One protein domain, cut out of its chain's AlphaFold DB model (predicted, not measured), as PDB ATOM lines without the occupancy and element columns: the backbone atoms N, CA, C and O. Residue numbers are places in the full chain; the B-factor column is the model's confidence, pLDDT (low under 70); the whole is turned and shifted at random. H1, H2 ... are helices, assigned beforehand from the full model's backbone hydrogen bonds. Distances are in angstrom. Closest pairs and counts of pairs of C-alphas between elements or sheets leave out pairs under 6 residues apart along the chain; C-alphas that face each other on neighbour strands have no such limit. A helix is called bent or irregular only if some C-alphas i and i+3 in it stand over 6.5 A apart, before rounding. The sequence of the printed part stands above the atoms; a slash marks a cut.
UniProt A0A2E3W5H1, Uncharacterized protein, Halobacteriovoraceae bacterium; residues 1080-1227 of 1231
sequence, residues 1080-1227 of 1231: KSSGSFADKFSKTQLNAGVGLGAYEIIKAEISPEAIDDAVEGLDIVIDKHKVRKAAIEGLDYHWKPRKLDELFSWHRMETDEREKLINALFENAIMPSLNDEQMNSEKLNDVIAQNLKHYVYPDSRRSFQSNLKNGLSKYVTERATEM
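What this domain is: This is residues 1080 to 1227 of the 1231 residues of an uncharacterized protein of Halobacteriovoraceae bacterium (UniProt A0A2E3W5H1). This is an elongated, all-helix domain with a helical hairpin, H6 and H7, at one end and a crossed pair, H4 and H8, at the other. H1 crosses H6 and leads from the hairpin toward the other half, the short H5 joins H1 to H8 between the two ends, and the short H2 and H3 lie close by the crossed pair. The printed part has 148 residues with eight named helices, H1 to H8 in order along the chain, and no named strand. It is only just compact, close to loose, with a radius of gyration of the C-alphas of 17.6 A and spans of 58 by 33 by 23 A.

Where its parts are: The longest helix by residues, H6, spans residues 1159 to 1178 and measures 26.2 A, with C-alpha 1159 at (33.068, 12.142, 38.488). It has a kink of 32 degrees near residue 1170 and is only just irregular, C-alphas 1172 and 1175 being 6.7 A apart. H7 is residues 1185 to 1198, 20.0 A. H1, residues 1085 to 1101, measures 23.7 A and begins with its C-alpha at (35.230, 16.170, 52.644). H2 is residues 1103 to 1109, H3 residues 1113 to 1116 and H5 residues 1145 to 1152. H4, residues 1128 to 1142, measures 20.7 A. H8, residues 1208 to 1221, measures 19.9 A and ends with its C-alpha at (39.323, -22.869, 40.401).

How they stand to each other: H6 and H7 form a helical hairpin, at a shallow tilt of 8 degrees, opposite ways; their closest C-alphas, Asn 1172 and Leu 1188, are 5.9 A apart. H1 touches H6 about perpendicular at 79 degrees, closest at C-alphas Ser 1090 and Ile 1166, 5.7 A. H1 touches H5 with residues 1095 to 1099 alone, closest at C-alphas Asn 1095 and Asp 1149, 6.5 A. H8 is the hub, touching H4, H5 and H7. It touches H4 at a steep tilt of 60 degrees, opposite ways, closest at C-alphas Gly 1138 and Leu 1216, 5.5 A. Its closest C-alphas to H5 are Phe 1208 and Leu 1151, 6.6 A apart. H7 touches H8 with residues 1196 to 1197 alone, closest at C-alphas Leu 1196 and Phe 1208, 6.2 A. H2 is close to but not clearly touching H4, and so is H3 to H8, with C-alphas Ile 1115 and Ser 1217 6.2 A apart. H6 and H8 are apart. Each O i to N i+4 pair is within hydrogen-bond range in H1, H2, H4, H5, H7 and H8, and 14 of 16 are in H6; H3 is too short for such a pair.

The domain as a whole: The farthest C-alphas, Val 1125 and Asn 1179, are 59.0 A apart. The printed part has no cut. The link from H3 to H4, 11 residues, is long. The mean pLDDT of the printed part is 75.7; 38 residues are under 70, among them 1111 to 1126 and 1193 to 1207.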
ATOM      1  N   LYS A1080      32.183  18.400  45.928       89.00
ATOM      2  CA  LYS A1080      32.218  16.964  45.605       89.00
ATOM      3  C   LYS A1080      33.479  16.569  44.841       89.00
ATOM      4  O   LYS A1080      33.582  15.448  44.350       89.00
ATOM      5  N   SER A1081      34.441  17.484  44.725       86.62
ATOM      6  CA  SER A1081      35.690  17.215  44.022       86.62
ATOM      7  C   SER A1081      36.463  16.070  44.681       86.62
ATOM      8  O   SER A1081      36.338  15.800  45.880       86.62
ATOM      9  N   SER A1082      37.282  15.375  43.891       85.88
ATOM     10  CA  SER A1082      38.086  14.255  44.382       85.88
ATOM     11  C   SER A1082      38.977  14.697  45.550       85.88
ATOM     12  O   SER A1082      39.777  15.624  45.423       85.88
ATOM     13  N   GLY A1083      38.875  14.016  46.691       85.56
ATOM     14  CA  GLY A1083      39.612  14.347  47.913       85.56
ATOM     15  C   GLY A1083      38.991  15.449  48.785       85.56
ATOM     16  O   GLY A1083      39.605  15.807  49.803       85.56
ATOM     17  N   SER A1084      37.813  15.973  48.433       89.25
ATOM     18  CA  SER A1084      36.975  16.830  49.289       89.25
ATOM     19  C   SER A1084      36.491  16.089  50.548       89.25
ATOM     20  O   SER A1084      36.715  14.885  50.712       89.25
ATOM     21  N   PHE A1085      35.853  16.810  51.479       91.19
ATOM     22  CA  PHE A1085      35.230  16.170  52.644       91.19
ATOM     23  C   PHE A1085      34.095  15.230  52.212       91.19
ATOM     24  O   PHE A1085      34.086  14.077  52.637       91.19
ATOM     25  N   ALA A1086      33.201  15.689  51.329       91.88
ATOM     26  CA  ALA A1086      32.062  14.915  50.839       91.88
ATOM     27  C   ALA A1086      32.493  13.617  50.140       91.88
ATOM     28  O   ALA A1086      31.922  12.559  50.401       91.88
ATOM     29  N   ASP A1087      33.531  13.687  49.301       91.31
ATOM     30  CA  ASP A1087      34.102  12.542  48.583       91.31
ATOM     31  C   ASP A1087      34.668  11.490  49.551       91.31
ATOM     32  O   ASP A1087      34.282  10.320  49.503       91.31
ATOM     33  N   LYS A1088      35.523  11.905  50.498       91.06
ATOM     34  CA  LYS A1088      36.120  10.993  51.492       91.06
ATOM     35  C   LYS A1088      35.084  10.410  52.453       91.06
ATOM     36  O   LYS A1088      35.140   9.214  52.755       91.06
ATOM     37  N   PHE A1089      34.154  11.240  52.926       91.69
ATOM     38  CA  PHE A1089      33.069  10.824  53.810       91.69
ATOM     39  C   PHE A1089      32.201   9.771  53.121       91.69
ATOM     40  O   PHE A1089      32.027   8.673  53.647       91.69
ATOM     41  N   SER A1090      31.722  10.070  51.910       90.19
ATOM     42  CA  SER A1090      30.809   9.189  51.180       90.19
ATOM     43  C   SER A1090      31.484   7.882  50.788       90.19
ATOM     44  O   SER A1090      30.900   6.822  51.003       90.19
ATOM     45  N   LYS A1091      32.743   7.927  50.330       89.62
ATOM     46  CA  LYS A1091      33.549   6.721  50.089       89.62
ATOM     47  C   LYS A1091      33.582   5.816  51.324       89.62
ATOM     48  O   LYS A1091      33.354   4.612  51.219       89.62
ATOM     49  N   THR A1092      33.886   6.394  52.484       89.69
ATOM     50  CA  THR A1092      34.059   5.653  53.742       89.69
ATOM     51  C   THR A1092      32.742   5.035  54.209       89.69
ATOM     52  O   THR A1092      32.710   3.856  54.564       89.69
ATOM     53  N   GLN A1093      31.648   5.798  54.153       87.38
ATOM     54  CA  GLN A1093      30.316   5.328  54.540       87.38
ATOM     55  C   GLN A1093      29.783   4.245  53.592       87.38
ATOM     56  O   GLN A1093      29.277   3.232  54.064       87.38
ATOM     57  N   LEU A1094      29.951   4.402  52.275       84.88
ATOM     58  CA  LEU A1094      29.493   3.419  51.285       84.88
ATOM     59  C   LEU A1094      30.280   2.109  51.371       84.88
ATOM     60  O   LEU A1094      29.676   1.041  51.379       84.88
ATOM     61  N   ASN A1095      31.611   2.169  51.482       85.00
ATOM     62  CA  ASN A1095      32.437   0.962  51.559       85.00
ATOM     63  C   ASN A1095      32.112   0.137  52.820       85.00
ATOM     64  O   ASN A1095      31.980  -1.083  52.763       85.00
ATOM     65  N   ALA A1096      31.907   0.809  53.954       85.50
ATOM     66  CA  ALA A1096      31.482   0.152  55.185       85.50
ATOM     67  C   ALA A1096      30.028  -0.342  55.121       85.50
ATOM     68  O   ALA A1096      29.759  -1.465  55.531       85.50
ATOM     69  N   GLY A1097      29.104   0.451  54.572       81.31
ATOM     70  CA  GLY A1097      27.698   0.070  54.419       81.31
ATOM     71  C   GLY A1097      27.517  -1.171  53.544       81.31
ATOM     72  O   GLY A1097      26.806  -2.094  53.933       81.31
ATOM     73  N   VAL A1098      28.226  -1.247  52.412       79.31
ATOM     74  CA  VAL A1098      28.260  -2.456  51.571       79.31
ATOM     75  C   VAL A1098      28.882  -3.622  52.341       79.31
ATOM     76  O   VAL A1098      28.322  -4.715  52.339       79.31
ATOM     77  N   GLY A1099      29.999  -3.398  53.038       82.50
ATOM     78  CA  GLY A1099      30.680  -4.434  53.816       82.50
ATOM     79  C   GLY A1099      29.819  -5.062  54.916       82.50
ATOM     80  O   GLY A1099      29.867  -6.280  55.085       82.50
ATOM     81  N   LEU A1100      29.021  -4.251  55.616       82.75
ATOM     82  CA  LEU A1100      28.144  -4.679  56.712       82.75
ATOM     83  C   LEU A1100      26.807  -5.250  56.219       82.75
ATOM     84  O   LEU A1100      26.326  -6.231  56.766       82.75
ATOM     85  N   GLY A1101      26.199  -4.665  55.182       76.81
ATOM     86  CA  GLY A1101      24.833  -5.017  54.768       76.81
ATOM     87  C   GLY A1101      24.720  -5.999  53.599       76.81
ATOM     88  O   GLY A1101      23.709  -6.690  53.482       76.81
ATOM     89  N   ALA A1102      25.717  -6.074  52.710       77.44
ATOM     90  CA  ALA A1102      25.576  -6.803  51.443       77.44
ATOM     91  C   ALA A1102      26.101  -8.249  51.475       77.44
ATOM     92  O   ALA A1102      25.868  -8.993  50.522       77.44
ATOM     93  N   TYR A1103      26.793  -8.665  52.542       82.06
ATOM     94  CA  TYR A1103      27.423  -9.989  52.610       82.06
ATOM     95  C   TYR A1103      26.406 -11.130  52.472       82.06
ATOM     96  O   TYR A1103      26.550 -11.972  51.588       82.06
ATOM     97  N   GLU A1104      25.362 -11.151  53.309       77.81
ATOM     98  CA  GLU A1104      24.360 -12.228  53.281       77.81
ATOM     99  C   GLU A1104      23.507 -12.185  52.004       77.81
ATOM    100  O   GLU A1104      23.146 -13.237  51.479       77.81
ATOM    101  N   ILE A1105      23.273 -10.991  51.442       74.56
ATOM    102  CA  ILE A1105      22.604 -10.821  50.141       74.56
ATOM    103  C   ILE A1105      23.420 -11.520  49.047       74.56
ATOM    104  O   ILE A1105      22.899 -12.352  48.310       74.56
ATOM    105  N   ILE A1106      24.723 -11.245  48.979       76.75
ATOM    106  CA  ILE A1106      25.595 -11.835  47.959       76.75
ATOM    107  C   ILE A1106      25.795 -13.331  48.196       76.75
ATOM    108  O   ILE A1106      25.758 -14.111  47.248       76.75
ATOM    109  N   LYS A1107      25.955 -13.761  49.449       81.56
ATOM    110  CA  LYS A1107      26.052 -15.177  49.818       81.56
ATOM    111  C   LYS A1107      24.803 -15.969  49.421       81.56
ATOM    112  O   LYS A1107      24.934 -17.121  49.011       81.56
ATOM    113  N   ALA A1108      23.616 -15.367  49.506       76.69
ATOM    114  CA  ALA A1108      22.370 -15.977  49.041       76.69
ATOM    115  C   ALA A1108      22.304 -16.099  47.506       76.69
ATOM    116  O   ALA A1108      21.735 -17.065  47.002       76.69
ATOM    117  N   GLU A1109      22.927 -15.173  46.769       72.69
ATOM    118  CA  GLU A1109      23.033 -15.217  45.302       72.69
ATOM    119  C   GLU A1109      24.088 -16.213  44.778       72.69
ATOM    120  O   GLU A1109      24.114 -16.509  43.579       72.69
ATOM    121  N   ILE A1110      24.953 -16.757  45.646       74.25
ATOM    122  CA  ILE A1110      25.908 -17.812  45.279       74.25
ATOM    123  C   ILE A1110      25.149 -19.133  45.078       74.25
ATOM    124  O   ILE A1110      24.876 -19.881  46.026       74.25
ATOM    125  N   SER A1111      24.835 -19.423  43.816       69.25
ATOM    126  CA  SER A1111      24.351 -20.723  43.344       69.25
ATOM    127  C   SER A1111      25.492 -21.517  42.695       69.25
ATOM    128  O   SER A1111      26.373 -20.902  42.086       69.25
ATOM    129  N   PRO A1112      25.505 -22.861  42.820       64.94
ATOM    130  CA  PRO A1112      26.438 -23.710  42.079       64.94
ATOM    131  C   PRO A1112      26.404 -23.415  40.577       64.94
ATOM    132  O   PRO A1112      27.449 -23.217  39.974       64.94
ATOM    133  N   GLU A1113      25.211 -23.232  40.004       63.50
ATOM    134  CA  GLU A1113      25.019 -22.971  38.573       63.50
ATOM    135  C   GLU A1113      25.654 -21.647  38.116       63.50
ATOM    136  O   GLU A1113      26.146 -21.552  36.999       63.50
ATOM    137  N   ALA A1114      25.685 -20.619  38.972       62.78
ATOM    138  CA  ALA A1114      26.325 -19.340  38.650       62.78
ATOM    139  C   ALA A1114      27.866 -19.384  38.706       62.78
ATOM    140  O   ALA A1114      28.508 -18.387  38.359       62.78
ATOM    141  N   ILE A1115      28.448 -20.486  39.192       61.16
ATOM    142  CA  ILE A1115      29.894 -20.706  39.349       61.16
ATOM    143  C   ILE A1115      30.393 -21.854  38.454       61.16
ATOM    144  O   ILE A1115      31.553 -21.806  38.046       61.16
ATOM    145  N   ASP A1116      29.530 -22.815  38.103       56.00
ATOM    146  CA  ASP A1116      29.814 -23.954  37.207       56.00
ATOM    147  C   ASP A1116      30.401 -23.498  35.857       56.00
ATOM    148  O   ASP A1116      31.383 -24.072  35.390       56.00
ATOM    149  N   ASP A1117      29.927 -22.373  35.301       55.56
ATOM    150  CA  ASP A1117      30.473 -21.767  34.069       55.56
ATOM    151  C   ASP A1117      31.990 -21.474  34.132       55.56
ATOM    152  O   ASP A1117      32.634 -21.264  33.105       55.56
ATOM    153  N   ALA A1118      32.587 -21.421  35.328       54.78
ATOM    154  CA  ALA A1118      34.000 -21.120  35.521       54.78
ATOM    155  C   ALA A1118      34.899 -22.342  35.766       54.78
ATOM    156  O   ALA A1118      36.118 -22.180  35.910       54.78
ATOM    157  N   VAL A1119      34.333 -23.548  35.826       55.53
ATOM    158  CA  VAL A1119      35.078 -24.800  36.016       55.53
ATOM    159  C   VAL A1119      34.932 -25.680  34.771       55.53
ATOM    160  O   VAL A1119      34.543 -26.845  34.832       55.53
ATOM    161  N   GLU A1120      35.246 -25.101  33.607       54.12
ATOM    162  CA  GLU A1120      35.155 -25.777  32.310       54.12
ATOM    163  C   GLU A1120      35.886 -27.136  32.325       54.12
ATOM    164  O   GLU A1120      37.103 -27.219  32.499       54.12
ATOM    165  N   GLY A1121      35.125 -28.217  32.112       57.59
ATOM    166  CA  GLY A1121      35.647 -29.572  31.895       57.59
ATOM    167  C   GLY A1121      35.739 -30.484  33.125       57.59
ATOM    168  O   GLY A1121      36.100 -31.649  32.959       57.59
ATOM    169  N   LEU A1122      35.386 -30.017  34.329       52.16
ATOM    170  CA  LEU A1122      35.345 -30.847  35.550       52.16
ATOM    171  C   LEU A1122      33.931 -31.024  36.143       52.16
ATOM    172  O   LEU A1122      33.778 -31.731  37.138       52.16
ATOM    173  N   ASP A1123      32.904 -30.462  35.498       55.50
ATOM    174  CA  ASP A1123      31.490 -30.455  35.927       55.50
ATOM    175  C   ASP A1123      30.898 -31.834  36.270       55.50
ATOM    176  O   ASP A1123      29.945 -31.944  37.035       55.50
ATOM    177  N   ILE A1124      31.459 -32.906  35.704       56.03
ATOM    178  CA  ILE A1124      30.955 -34.276  35.881       56.03
ATOM    179  C   ILE A1124      31.531 -34.928  37.156       56.03
ATOM    180  O   ILE A1124      30.977 -35.908  37.642       56.03
ATOM    181  N   VAL A1125      32.637 -34.407  37.707       61.25
ATOM    182  CA  VAL A1125      33.401 -35.045  38.807       61.25
ATOM    183  C   VAL A1125      33.432 -34.204  40.089       61.25
ATOM    184  O   VAL A1125      33.988 -34.622  41.109       61.25
ATOM    185  N   ILE A1126      32.882 -32.992  40.041       66.06
ATOM    186  CA  ILE A1126      32.930 -32.032  41.137       66.06
ATOM    187  C   ILE A1126      31.605 -32.025  41.902       66.06
ATOM    188  O   ILE A1126      30.519 -31.951  41.334       66.06
ATOM    189  N   ASP A1127      31.706 -32.057  43.228       70.12
ATOM    190  CA  ASP A1127      30.561 -31.961  44.127       70.12
ATOM    191  C   ASP A1127      30.084 -30.500  44.227       70.12
ATOM    192  O   ASP A1127      30.761 -29.636  44.800       70.12
ATOM    193  N   LYS A1128      28.881 -30.227  43.708       71.69
ATOM    194  CA  LYS A1128      28.244 -28.899  43.718       71.69
ATOM    195  C   LYS A1128      28.089 -28.305  45.123       71.69
ATOM    196  O   LYS A1128      28.149 -27.081  45.287       71.69
ATOM    197  N   HIS A1129      27.950 -29.129  46.165       72.94
ATOM    198  CA  HIS A1129      27.947 -28.649  47.548       72.94
ATOM    199  C   HIS A1129      29.337 -28.192  47.998       72.94
ATOM    200  O   HIS A1129      29.442 -27.178  48.697       72.94
ATOM    201  N   LYS A1130      30.407 -28.880  47.576       76.25
ATOM    202  CA  LYS A1130      31.792 -28.454  47.846       76.25
ATOM    203  C   LYS A1130      32.152 -27.177  47.087       76.25
ATOM    204  O   LYS A1130      32.782 -26.309  47.686       76.25
ATOM    205  N   VAL A1131      31.685 -27.008  45.846       75.56
ATOM    206  CA  VAL A1131      31.844 -25.759  45.065       75.56
ATOM    207  C   VAL A1131      31.183 -24.592  45.771       75.56
ATOM    208  O   VAL A1131      31.827 -23.575  46.026       75.56
ATOM    209  N   ARG A1132      29.914 -24.750  46.165       78.44
ATOM    210  CA  ARG A1132      29.198 -23.712  46.911       78.44
ATOM    211  C   ARG A1132      29.914 -23.368  48.217       78.44
ATOM    212  O   ARG A1132      30.054 -22.192  48.541       78.44
ATOM    213  N   LYS A1133      30.400 -24.372  48.953       80.00
ATOM    214  CA  LYS A1133      31.161 -24.162  50.191       80.00
ATOM    215  C   LYS A1133      32.461 -23.391  49.935       80.00
ATOM    216  O   LYS A1133      32.708 -22.401  50.613       80.00
ATOM    217  N   ALA A1134      33.249 -23.783  48.939       78.81
ATOM    218  CA  ALA A1134      34.497 -23.109  48.597       78.81
ATOM    219  C   ALA A1134      34.280 -21.691  48.046       78.81
ATOM    220  O   ALA A1134      35.087 -20.804  48.309       78.81
ATOM    221  N   ALA A1135      33.179 -21.450  47.335       78.25
ATOM    222  CA  ALA A1135      32.780 -20.116  46.902       78.25
ATOM    223  C   ALA A1135      32.405 -19.214  48.083       78.25
ATOM    224  O   ALA A1135      32.782 -18.046  48.101       78.25
ATOM    225  N   ILE A1136      31.715 -19.753  49.095       81.88
ATOM    226  CA  ILE A1136      31.434 -19.035  50.347       81.88
ATOM    227  C   ILE A1136      32.738 -18.766  51.119       81.88
ATOM    228  O   ILE A1136      32.939 -17.654  51.595       81.88
ATOM    229  N   GLU A1137      33.668 -19.725  51.179       82.31
ATOM    230  CA  GLU A1137      35.000 -19.514  51.775       82.31
ATOM    231  C   GLU A1137      35.823 -18.462  51.007       82.31
ATOM    232  O   GLU A1137      36.522 -17.642  51.606       82.31
ATOM    233  N   GLY A1138      35.709 -18.439  49.679       81.50
ATOM    234  CA  GLY A1138      36.296 -17.412  48.822       81.50
ATOM    235  C   GLY A1138      35.670 -16.045  49.056       81.50
ATOM    236  O   GLY A1138      36.384 -15.041  49.114       81.50
ATOM    237  N   LEU A1139      34.352 -16.003  49.265       84.25
ATOM    238  CA  LEU A1139      33.653 -14.789  49.660       84.25
ATOM    239  C   LEU A1139      34.197 -14.296  50.999       84.25
ATOM    240  O   LEU A1139      34.636 -13.156  51.059       84.25
ATOM    241  N   ASP A1140      34.301 -15.144  52.024       82.69
ATOM    242  CA  ASP A1140      34.917 -14.790  53.315       82.69
ATOM    243  C   ASP A1140      36.365 -14.282  53.177       82.69
ATOM    244  O   ASP A1140      36.781 -13.347  53.872       82.69
ATOM    245  N   TYR A1141      37.149 -14.863  52.266       82.50
ATOM    246  CA  TYR A1141      38.519 -14.424  51.997       82.50
ATOM    247  C   TYR A1141      38.573 -13.018  51.379       82.50
ATOM    248  O   TYR A1141      39.400 -12.188  51.786       82.50
ATOM    249  N   HIS A1142      37.695 -12.745  50.412       82.06
ATOM    250  CA  HIS A1142      37.632 -11.478  49.684       82.06
ATOM    251  C   HIS A1142      36.826 -10.388  50.406       82.06
ATOM    252  O   HIS A1142      37.046  -9.206  50.138       82.06
ATOM    253  N   TRP A1143      35.950 -10.739  51.347       86.81
ATOM    254  CA  TRP A1143      35.066  -9.805  52.048       86.81
ATOM    255  C   TRP A1143      35.755  -9.109  53.226       86.81
ATOM    256  O   TRP A1143      35.388  -9.251  54.392       86.81
ATOM    257  N   LYS A1144      36.809  -8.350  52.913       87.31
ATOM    258  CA  LYS A1144      37.588  -7.543  53.864       87.31
ATOM    259  C   LYS A1144      37.673  -6.097  53.376       87.31
ATOM    260  O   LYS A1144      37.743  -5.903  52.161       87.31
ATOM    261  N   PRO A1145      37.795  -5.090  54.264       87.25
ATOM    262  CA  PRO A1145      37.737  -3.673  53.882       87.25
ATOM    263  C   PRO A1145      38.654  -3.286  52.719       87.25
ATOM    264  O   PRO A1145      38.216  -2.663  51.758       87.25
ATOM    265  N   ARG A1146      39.919  -3.730  52.750       85.12
ATOM    266  CA  ARG A1146      40.892  -3.455  51.682       85.12
ATOM    267  C   ARG A1146      40.491  -4.067  50.337       85.12
ATOM    268  O   ARG A1146      40.653  -3.431  49.304       85.12
ATOM    269  N   LYS A1147      39.997  -5.306  50.344       82.06
ATOM    270  CA  LYS A1147      39.599  -6.012  49.121       82.06
ATOM    271  C   LYS A1147      38.293  -5.470  48.559       82.06
ATOM    272  O   LYS A1147      38.186  -5.328  47.346       82.06
ATOM    273  N   LEU A1148      37.361  -5.082  49.424       79.56
ATOM    274  CA  LEU A1148      36.150  -4.391  49.009       79.56
ATOM    275  C   LEU A1148      36.463  -2.995  48.451       79.56
ATOM    276  O   LEU A1148      35.909  -2.652  47.418       79.56
ATOM    277  N   ASP A1149      37.413  -2.241  49.025       81.38
ATOM    278  CA  ASP A1149      37.859  -0.951  48.461       81.38
ATOM    279  C   ASP A1149      38.513  -1.117  47.078       81.38
ATOM    280  O   ASP A1149      38.260  -0.328  46.167       81.38
ATOM    281  N   GLU A1150      39.328  -2.168  46.898       78.62
ATOM    282  CA  GLU A1150      39.913  -2.544  45.602       78.62
ATOM    283  C   GLU A1150      38.817  -2.882  44.575       78.62
ATOM    284  O   GLU A1150      38.885  -2.423  43.434       78.62
ATOM    285  N   LEU A1151      37.788  -3.635  44.975       74.19
ATOM    286  CA  LEU A1151      36.656  -3.990  44.114       74.19
ATOM    287  C   LEU A1151      35.772  -2.781  43.802       74.19
ATOM    288  O   LEU A1151      35.439  -2.561  42.646       74.19
ATOM    289  N   PHE A1152      35.426  -1.971  44.801       75.69
ATOM    290  CA  PHE A1152      34.620  -0.764  44.643       75.69
ATOM    291  C   PHE A1152      35.346   0.264  43.769       75.69
ATOM    292  O   PHE A1152      34.726   0.896  42.921       75.69
ATOM    293  N   SER A1153      36.676   0.372  43.902       77.81
ATOM    294  CA  SER A1153      37.541   1.195  43.047       77.81
ATOM    295  C   SER A1153      37.050   2.645  42.918       77.81
ATOM    296  O   SER A1153      37.077   3.226  41.838       77.81
ATOM    297  N   TRP A1154      36.652   3.260  44.040       84.12
ATOM    298  CA  TRP A1154      36.087   4.623  44.104       84.12
ATOM    299  C   TRP A1154      36.874   5.668  43.300       84.12
ATOM    300  O   TRP A1154      36.308   6.502  42.612       84.12
ATOM    301  N   HIS A1155      38.205   5.601  43.342       79.69
ATOM    302  CA  HIS A1155      39.093   6.528  42.635       79.69
ATOM    303  C   HIS A1155      39.071   6.382  41.103       79.69
ATOM    304  O   HIS A1155      39.539   7.282  40.412       79.69
ATOM    305  N   ARG A1156      38.568   5.256  40.582       77.31
ATOM    306  CA  ARG A1156      38.416   4.973  39.145       77.31
ATOM    307  C   ARG A1156      37.002   5.249  38.637       77.31
ATOM    308  O   ARG A1156      36.768   5.089  37.446       77.31
ATOM    309  N   MET A1157      36.070   5.608  39.524       79.81
ATOM    310  CA  MET A1157      34.721   6.015  39.142       79.81
ATOM    311  C   MET A1157      34.740   7.383  38.467       79.81
ATOM    312  O   MET A1157      35.417   8.304  38.935       79.81
ATOM    313  N   GLU A1158      33.981   7.513  37.376       80.19
ATOM    314  CA  GLU A1158      33.758   8.807  36.732       80.19
ATOM    315  C   GLU A1158      33.164   9.804  37.735       80.19
ATOM    316  O   GLU A1158      32.465   9.436  38.683       80.19
ATOM    317  N   THR A1159      33.482  11.086  37.555       81.19
ATOM    318  CA  THR A1159      33.068  12.142  38.488       81.19
ATOM    319  C   THR A1159      31.549  12.197  38.637       81.19
ATOM    320  O   THR A1159      31.072  12.207  39.767       81.19
ATOM    321  N   ASP A1160      30.797  12.112  37.538       82.25
ATOM    322  CA  ASP A1160      29.331  12.168  37.555       82.25
ATOM    323  C   ASP A1160      28.709  11.008  38.352       82.25
ATOM    324  O   ASP A1160      27.739  11.197  39.086       82.25
ATOM    325  N   GLU A1161      29.296   9.810  38.273       80.12
ATOM    326  CA  GLU A1161      28.847   8.637  39.035       80.12
ATOM    327  C   GLU A1161      29.155   8.772  40.533       80.12
ATOM    328  O   GLU A1161      28.300   8.488  41.379       80.12
ATOM    329  N   ARG A1162      30.338   9.293  40.888       85.69
ATOM    330  CA  ARG A1162      30.651   9.624  42.289       85.69
ATOM    331  C   ARG A1162      29.702  10.676  42.837       85.69
ATOM    332  O   ARG A1162      29.218  10.528  43.957       85.69
ATOM    333  N   GLU A1163      29.398  11.711  42.061       88.25
ATOM    334  CA  GLU A1163      28.474  12.762  42.480       88.25
ATOM    335  C   GLU A1163      27.057  12.237  42.715       88.25
ATOM    336  O   GLU A1163      26.436  12.630  43.704       88.25
ATOM    337  N   LYS A1164      26.554  11.321  41.876       85.62
ATOM    338  CA  LYS A1164      25.260  10.654  42.103       85.62
ATOM    339  C   LYS A1164      25.235   9.912  43.437       85.62
ATOM    340  O   LYS A1164      24.280  10.069  44.194       85.62
ATOM    341  N   LEU A1165      26.283   9.150  43.750       85.69
ATOM    342  CA  LEU A1165      26.385   8.403  45.010       85.69
ATOM    343  C   LEU A1165      26.522   9.330  46.228       85.69
ATOM    344  O   LEU A1165      25.874   9.097  47.250       85.69
ATOM    345  N   ILE A1166      27.308  10.405  46.113       91.12
ATOM    346  CA  ILE A1166      27.427  11.439  47.153       91.12
ATOM    347  C   ILE A1166      26.066  12.109  47.397       91.12
ATOM    348  O   ILE A1166      25.655  12.246  48.548       91.12
ATOM    349  N   ASN A1167      25.338  12.486  46.340       89.19
ATOM    350  CA  ASN A1167      24.006  13.093  46.456       89.19
ATOM    351  C   ASN A1167      22.999  12.127  47.075       89.19
ATOM    352  O   ASN A1167      22.236  12.522  47.949       89.19
ATOM    353  N   ALA A1168      23.018  10.859  46.663       85.62
ATOM    354  CA  ALA A1168      22.125   9.842  47.199       85.62
ATOM    355  C   ALA A1168      22.313   9.675  48.711       85.62
ATOM    356  O   ALA A1168      21.328   9.678  49.454       85.62
ATOM    357  N   LEU A1169      23.566   9.595  49.170       86.38
ATOM    358  CA  LEU A1169      23.894   9.541  50.592       86.38
ATOM    359  C   LEU A1169      23.468  10.830  51.312       86.38
ATOM    360  O   LEU A1169      22.853  10.778  52.377       86.38
ATOM    361  N   PHE A1170      23.761  11.988  50.721       89.00
ATOM    362  CA  PHE A1170      23.425  13.286  51.297       89.00
ATOM    363  C   PHE A1170      21.911  13.482  51.475       89.00
ATOM    364  O   PHE A1170      21.467  13.842  52.564       89.00
ATOM    365  N   GLU A1171      21.114  13.207  50.443       86.94
ATOM    366  CA  GLU A1171      19.664  13.438  50.428       86.94
ATOM    367  C   GLU A1171      18.871  12.390  51.211       86.94
ATOM    368  O   GLU A1171      17.867  12.736  51.825       86.94
ATOM    369  N   ASN A1172      19.293  11.120  51.189       83.88
ATOM    370  CA  ASN A1172      18.485  10.023  51.735       83.88
ATOM    371  C   ASN A1172      18.958   9.534  53.111       83.88
ATOM    372  O   ASN A1172      18.179   8.873  53.795       83.88
ATOM    373  N   ALA A1173      20.186   9.870  53.534       81.06
ATOM    374  CA  ALA A1173      20.721   9.503  54.849       81.06
ATOM    375  C   ALA A1173      21.114  10.710  55.710       81.06
ATOM    376  O   ALA A1173      20.669  10.817  56.850       81.06
ATOM    377  N   ILE A1174      21.918  11.634  55.178       84.00
ATOM    378  CA  ILE A1174      22.515  12.708  55.990       84.00
ATOM    379  C   ILE A1174      21.491  13.799  56.316       84.00
ATOM    380  O   ILE A1174      21.300  14.127  57.484       84.00
ATOM    381  N   MET A1175      20.806  14.353  55.315       84.44
ATOM    382  CA  MET A1175      19.822  15.421  55.526       84.44
ATOM    383  C   MET A1175      18.627  14.996  56.401       84.44
ATOM    384  O   MET A1175      18.309  15.756  57.316       84.44
ATOM    385  N   PRO A1176      18.009  13.810  56.213       81.81
ATOM    386  CA  PRO A1176      16.951  13.324  57.102       81.81
ATOM    387  C   PRO A1176      17.420  13.222  58.558       81.81
ATOM    388  O   PRO A1176      16.746  13.722  59.454       81.81
ATOM    389  N   SER A1177      18.632  12.702  58.791       74.75
ATOM    390  CA  SER A1177      19.189  12.567  60.147       74.75
ATOM    391  C   SER A1177      19.376  13.905  60.872       74.75
ATOM    392  O   SER A1177      19.214  13.975  62.084       74.75
ATOM    393  N   LEU A1178      19.656  14.988  60.138       75.56
ATOM    394  CA  LEU A1178      19.782  16.340  60.699       75.56
ATOM    395  C   LEU A1178      18.427  17.005  60.974       75.56
ATOM    396  O   LEU A1178      18.355  17.968  61.739       75.56
ATOM    397  N   ASN A1179      17.366  16.502  60.346       75.81
ATOM    398  CA  ASN A1179      15.994  16.961  60.530       75.81
ATOM    399  C   ASN A1179      15.219  16.121  61.561       75.81
ATOM    400  O   ASN A1179      14.028  16.361  61.735       75.81
ATOM    401  N   ASP A1180      15.879  15.186  62.256       70.88
ATOM    402  CA  ASP A1180      15.255  14.180  63.133       70.88
ATOM    403  C   ASP A1180      14.263  13.255  62.392       70.88
ATOM    404  O   ASP A1180      13.346  12.680  62.983       70.88
ATOM    405  N   GLU A1181      14.446  13.092  61.080       73.69
ATOM    406  CA  GLU A1181      13.677  12.193  60.222       73.69
ATOM    407  C   GLU A1181      14.405  10.846  60.059       73.69
ATOM    408  O   GLU A1181      15.637  10.767  60.074       73.69
ATOM    409  N   GLN A1182      13.651   9.756  59.873       69.75
ATOM    410  CA  GLN A1182      14.249   8.448  59.589       69.75
ATOM    411  C   GLN A1182      14.928   8.438  58.209       69.75
ATOM    412  O   GLN A1182      14.373   8.920  57.223       69.75
ATOM    413  N   MET A1183      16.121   7.834  58.135       75.31
ATOM    414  CA  MET A1183      16.814   7.565  56.872       75.31
ATOM    415  C   MET A1183      15.911   6.763  55.927       75.31
ATOM    416  O   MET A1183      15.365   5.728  56.317       75.31
ATOM    417  N   ASN A1184      15.815   7.184  54.664       75.19
ATOM    418  CA  ASN A1184      15.083   6.439  53.640       75.19
ATOM    419  C   ASN A1184      15.967   5.308  53.090       75.19
ATOM    420  O   ASN A1184      16.581   5.426  52.026       75.19
ATOM    421  N   SER A1185      16.081   4.236  53.876       66.75
ATOM    422  CA  SER A1185      16.962   3.095  53.608       66.75
ATOM    423  C   SER A1185      16.620   2.372  52.305       66.75
ATOM    424  O   SER A1185      17.531   1.974  51.588       66.75
ATOM    425  N   GLU A1186      15.335   2.251  51.966       69.38
ATOM    426  CA  GLU A1186      14.862   1.607  50.735       69.38
ATOM    427  C   GLU A1186      15.341   2.374  49.496       69.38
ATOM    428  O   GLU A1186      16.049   1.823  48.654       69.38
ATOM    429  N   LYS A1187      15.090   3.686  49.448       73.06
ATOM    430  CA  LYS A1187      15.517   4.535  48.329       73.06
ATOM    431  C   LYS A1187      17.040   4.647  48.224       73.06
ATOM    432  O   LYS A1187      17.578   4.695  47.119       73.06
ATOM    433  N   LEU A1188      17.748   4.682  49.354       74.69
ATOM    434  CA  LEU A1188      19.210   4.672  49.368       74.69
ATOM    435  C   LEU A1188      19.764   3.359  48.799       74.69
ATOM    436  O   LEU A1188      20.649   3.391  47.943       74.69
ATOM    437  N   ASN A1189      19.226   2.219  49.238       70.44
ATOM    438  CA  ASN A1189      19.629   0.900  48.760       70.44
ATOM    439  C   ASN A1189      19.338   0.730  47.268       70.44
ATOM    440  O   ASN A1189      20.202   0.236  46.548       70.44
ATOM    441  N   ASP A1190      18.188   1.203  46.786       71.81
ATOM    442  CA  ASP A1190      17.835   1.170  45.365       71.81
ATOM    443  C   ASP A1190      18.812   1.980  44.515       71.81
ATOM    444  O   ASP A1190      19.302   1.491  43.495       71.81
ATOM    445  N   VAL A1191      19.146   3.204  44.936       70.56
ATOM    446  CA  VAL A1191      20.083   4.062  44.198       70.56
ATOM    447  C   VAL A1191      21.495   3.472  44.220       70.56
ATOM    448  O   VAL A1191      22.176   3.480  43.193       70.56
ATOM    449  N   ILE A1192      21.941   2.914  45.348       71.62
ATOM    450  CA  ILE A1192      23.237   2.225  45.437       71.62
ATOM    451  C   ILE A1192      23.239   0.984  44.534       71.62
ATOM    452  O   ILE A1192      24.157   0.813  43.733       71.62
ATOM    453  N   ALA A1193      22.207   0.143  44.602       68.06
ATOM    454  CA  ALA A1193      22.104  -1.083  43.814       68.06
ATOM    455  C   ALA A1193      22.019  -0.800  42.307       68.06
ATOM    456  O   ALA A1193      22.708  -1.451  41.520       68.06
ATOM    457  N   GLN A1194      21.226   0.191  41.887       68.81
ATOM    458  CA  GLN A1194      21.120   0.592  40.482       68.81
ATOM    459  C   GLN A1194      22.452   1.104  39.938       68.81
ATOM    460  O   GLN A1194      22.865   0.659  38.864       68.81
ATOM    461  N   ASN A1195      23.143   1.976  40.680       68.06
ATOM    462  CA  ASN A1195      24.439   2.497  40.250       68.06
ATOM    463  C   ASN A1195      25.505   1.388  40.229       68.06
ATOM    464  O   ASN A1195      26.231   1.269  39.249       68.06
ATOM    465  N   LEU A1196      25.557   0.489  41.221       66.50
ATOM    466  CA  LEU A1196      26.548  -0.601  41.247       66.50
ATOM    467  C   LEU A1196      26.304  -1.708  40.214       66.50
ATOM    468  O   LEU A1196      27.258  -2.359  39.779       66.50
ATOM    469  N   LYS A1197      25.050  -1.936  39.809       64.12
ATOM    470  CA  LYS A1197      24.688  -2.952  38.809       64.12
ATOM    471  C   LYS A1197      25.018  -2.519  37.380       64.12
ATOM    472  O   LYS A1197      25.455  -3.353  36.589       64.12
ATOM    473  N   HIS A1198      24.804  -1.245  37.052       61.12
ATOM    474  CA  HIS A1198      24.960  -0.721  35.688       61.12
ATOM    475  C   HIS A1198      26.319  -0.062  35.436       61.12
ATOM    476  O   HIS A1198      26.684   0.154  34.282       61.12
ATOM    477  N   TYR A1199      27.080   0.232  36.490       65.12
ATOM    478  CA  TYR A1199      28.402   0.820  36.358       65.12
ATOM    479  C   TYR A1199      29.433  -0.197  35.838       65.12
ATOM    480  O   TYR A1199      29.625  -1.280  36.400       65.12
ATOM    481  N   VAL A1200      30.114   0.182  34.756       64.00
ATOM    482  CA  VAL A1200      31.212  -0.557  34.123       64.00
ATOM    483  C   VAL A1200      32.471   0.289  34.274       64.00
ATOM    484  O   VAL A1200      32.461   1.464  33.915       64.00
ATOM    485  N   TYR A1201      33.549  -0.276  34.825       65.38
ATOM    486  CA  TYR A1201      34.773   0.501  35.047       65.38
ATOM    487  C   TYR A1201      35.369   0.963  33.704       65.38
ATOM    488  O   TYR A1201      35.431   0.163  32.770       65.38
ATOM    489  N   PRO A1202      35.904   2.193  33.607       57.53
ATOM    490  CA  PRO A1202      36.489   2.713  32.367       57.53
ATOM    491  C   PRO A1202      37.541   1.783  31.737       57.53
ATOM    492  O   PRO A1202      37.585   1.616  30.522       57.53
ATOM    493  N   ASP A1203      38.325   1.097  32.578       60.56
ATOM    494  CA  ASP A1203      39.413   0.199  32.161       60.56
ATOM    495  C   ASP A1203      39.027  -1.297  32.167       60.56
ATOM    496  O   ASP A1203      39.879  -2.168  31.978       60.56
ATOM    497  N   SER A1204      37.761  -1.639  32.433       60.97
ATOM    498  CA  SER A1204      37.293  -3.028  32.518       60.97
ATOM    499  C   SER A1204      35.838  -3.148  32.079       60.97
ATOM    500  O   SER A1204      34.953  -2.559  32.682       60.97
ATOM    501  N   ARG A1205      35.544  -4.030  31.112       59.19
ATOM    502  CA  ARG A1205      34.163  -4.358  30.682       59.19
ATOM    503  C   ARG A1205      33.310  -5.058  31.758       59.19
ATOM    504  O   ARG A1205      32.258  -5.609  31.447       59.19
ATOM    505  N   ARG A1206      33.776  -5.122  33.004       65.50
ATOM    506  CA  ARG A1206      33.163  -5.876  34.102       65.50
ATOM    507  C   ARG A1206      32.497  -4.906  35.071       65.50
ATOM    508  O   ARG A1206      33.090  -3.897  35.423       65.50
ATOM    509  N   SER A1207      31.288  -5.217  35.524       69.44
ATOM    510  CA  SER A1207      30.644  -4.518  36.644       69.44
ATOM    511  C   SER A1207      31.244  -4.934  37.993       69.44
ATOM    512  O   SER A1207      32.015  -5.899  38.066       69.44
ATOM    513  N   PHE A1208      30.859  -4.259  39.081       72.19
ATOM    514  CA  PHE A1208      31.227  -4.654  40.451       72.19
ATOM    515  C   PHE A1208      30.904  -6.135  40.725       72.19
ATOM    516  O   PHE A1208      31.771  -6.901  41.151       72.19
ATOM    517  N   GLN A1209      29.685  -6.564  40.379       70.62
ATOM    518  CA  GLN A1209      29.242  -7.952  40.521       70.62
ATOM    519  C   GLN A1209      30.092  -8.909  39.671       70.62
ATOM    520  O   GLN A1209      30.438  -9.995  40.127       70.62
ATOM    521  N   SER A1210      30.481  -8.506  38.456       71.06
ATOM    522  CA  SER A1210      31.352  -9.312  37.594       71.06
ATOM    523  C   SER A1210      32.772  -9.435  38.158       71.06
ATOM    524  O   SER A1210      33.347 -10.521  38.120       71.06
ATOM    525  N   ASN A1211      33.349  -8.375  38.732       73.31
ATOM    526  CA  ASN A1211      34.666  -8.446  39.374       73.31
ATOM    527  C   ASN A1211      34.657  -9.346  40.616       73.31
ATOM    528  O   ASN A1211      35.574 -10.150  40.785       73.31
ATOM    529  N   LEU A1212      33.610  -9.257  41.441       75.50
ATOM    530  CA  LEU A1212      33.440 -10.135  42.594       75.50
ATOM    531  C   LEU A1212      33.271 -11.597  42.157       75.50
ATOM    532  O   LEU A1212      34.022 -12.450  42.621       75.50
ATOM    533  N   LYS A1213      32.370 -11.880  41.204       73.38
ATOM    534  CA  LYS A1213      32.158 -13.232  40.655       73.38
ATOM    535  C   LYS A1213      33.428 -13.825  40.054       73.38
ATOM    536  O   LYS A1213      33.729 -14.976  40.322       73.38
ATOM    537  N   ASN A1214      34.211 -13.041  39.313       74.00
ATOM    538  CA  ASN A1214      35.503 -13.489  38.786       74.00
ATOM    539  C   ASN A1214      36.524 -13.787  39.895       74.00
ATOM    540  O   ASN A1214      37.299 -14.731  39.769       74.00
ATOM    541  N   GLY A1215      36.546 -12.995  40.973       74.31
ATOM    542  CA  GLY A1215      37.387 -13.272  42.141       74.31
ATOM    543  C   GLY A1215      37.002 -14.585  42.828       74.31
ATOM    544  O   GLY A1215      37.872 -15.404  43.108       74.31
ATOM    545  N   LEU A1216      35.698 -14.811  43.021       75.62
ATOM    546  CA  LEU A1216      35.154 -16.050  43.586       75.62
ATOM    547  C   LEU A1216      35.430 -17.259  42.690       75.62
ATOM    548  O   LEU A1216      35.906 -18.277  43.172       75.62
ATOM    549  N   SER A1217      35.184 -17.124  41.387       71.56
ATOM    550  CA  SER A1217      35.497 -18.138  40.379       71.56
ATOM    551  C   SER A1217      36.974 -18.515  40.441       71.56
ATOM    552  O   SER A1217      37.287 -19.687  40.604       71.56
ATOM    553  N   LYS A1218      37.880 -17.530  40.425       75.25
ATOM    554  CA  LYS A1218      39.321 -17.778  40.530       75.25
ATOM    555  C   LYS A1218      39.677 -18.530  41.815       75.25
ATOM    556  O   LYS A1218      40.451 -19.480  41.761       75.25
ATOM    557  N   TYR A1219      39.095 -18.133  42.947       77.00
ATOM    558  CA  TYR A1219      39.302 -18.801  44.233       77.00
ATOM    559  C   TYR A1219      38.832 -20.264  44.213       77.00
ATOM    560  O   TYR A1219      39.510 -21.147  44.735       77.00
ATOM    561  N   VAL A1220      37.682 -20.529  43.588       73.69
ATOM    562  CA  VAL A1220      37.129 -21.879  43.419       73.69
ATOM    563  C   VAL A1220      38.014 -22.716  42.497       73.69
ATOM    564  O   VAL A1220      38.381 -23.831  42.863       73.69
ATOM    565  N   THR A1221      38.431 -22.182  41.347       72.00
ATOM    566  CA  THR A1221      39.323 -22.869  40.401       72.00
ATOM    567  C   THR A1221      40.654 -23.250  41.053       72.00
ATOM    568  O   THR A1221      41.127 -24.369  40.871       72.00
ATOM    569  N   GLU A1222      41.238 -22.363  41.866       75.81
ATOM    570  CA  GLU A1222      42.488 -22.623  42.602       75.81
ATOM    571  C   GLU A1222      42.373 -23.782  43.612       75.81
ATOM    572  O   GLU A1222      43.391 -24.347  44.011       75.81
ATOM    573  N   ARG A1223      41.151 -24.179  43.991       73.50
ATOM    574  CA  ARG A1223      40.860 -25.279  44.926       73.50
ATOM    575  C   ARG A1223      40.094 -26.441  44.295       73.50
ATOM    576  O   ARG A1223      39.660 -27.339  45.014       73.50
ATOM    577  N   ALA A1224      39.927 -26.458  42.974       68.81
ATOM    578  CA  ALA A1224      39.074 -27.431  42.285       68.81
ATOM    579  C   ALA A1224      39.430 -28.898  42.615       68.81
ATOM    580  O   ALA A1224      38.544 -29.742  42.733       68.81
ATOM    581  N   THR A1225      40.710 -29.200  42.864       65.44
ATOM    582  CA  THR A1225      41.183 -30.536  43.279       65.44
ATOM    583  C   THR A1225      40.623 -31.010  44.621       65.44
ATOM    584  O   THR A1225      40.482 -32.210  44.831       65.44
ATOM    585  N   GLU A1226      40.279 -30.095  45.529       66.62
ATOM    586  CA  GLU A1226      39.681 -30.400  46.840       66.62
ATOM    587  C   GLU A1226      38.169 -30.683  46.734       66.62
ATOM    588  O   GLU A1226      37.544 -31.168  47.682       66.62
ATOM    589  N   MET A1227      37.571 -30.395  45.572       69.12
ATOM    590  CA  MET A1227      36.125 -30.451  45.331       69.12
ATOM    591  C   MET A1227      35.684 -31.691  44.550       69.12
ATOM    592  O   MET A1227      34.486 -31.913  44.387       69.12
TER     593      MET A1227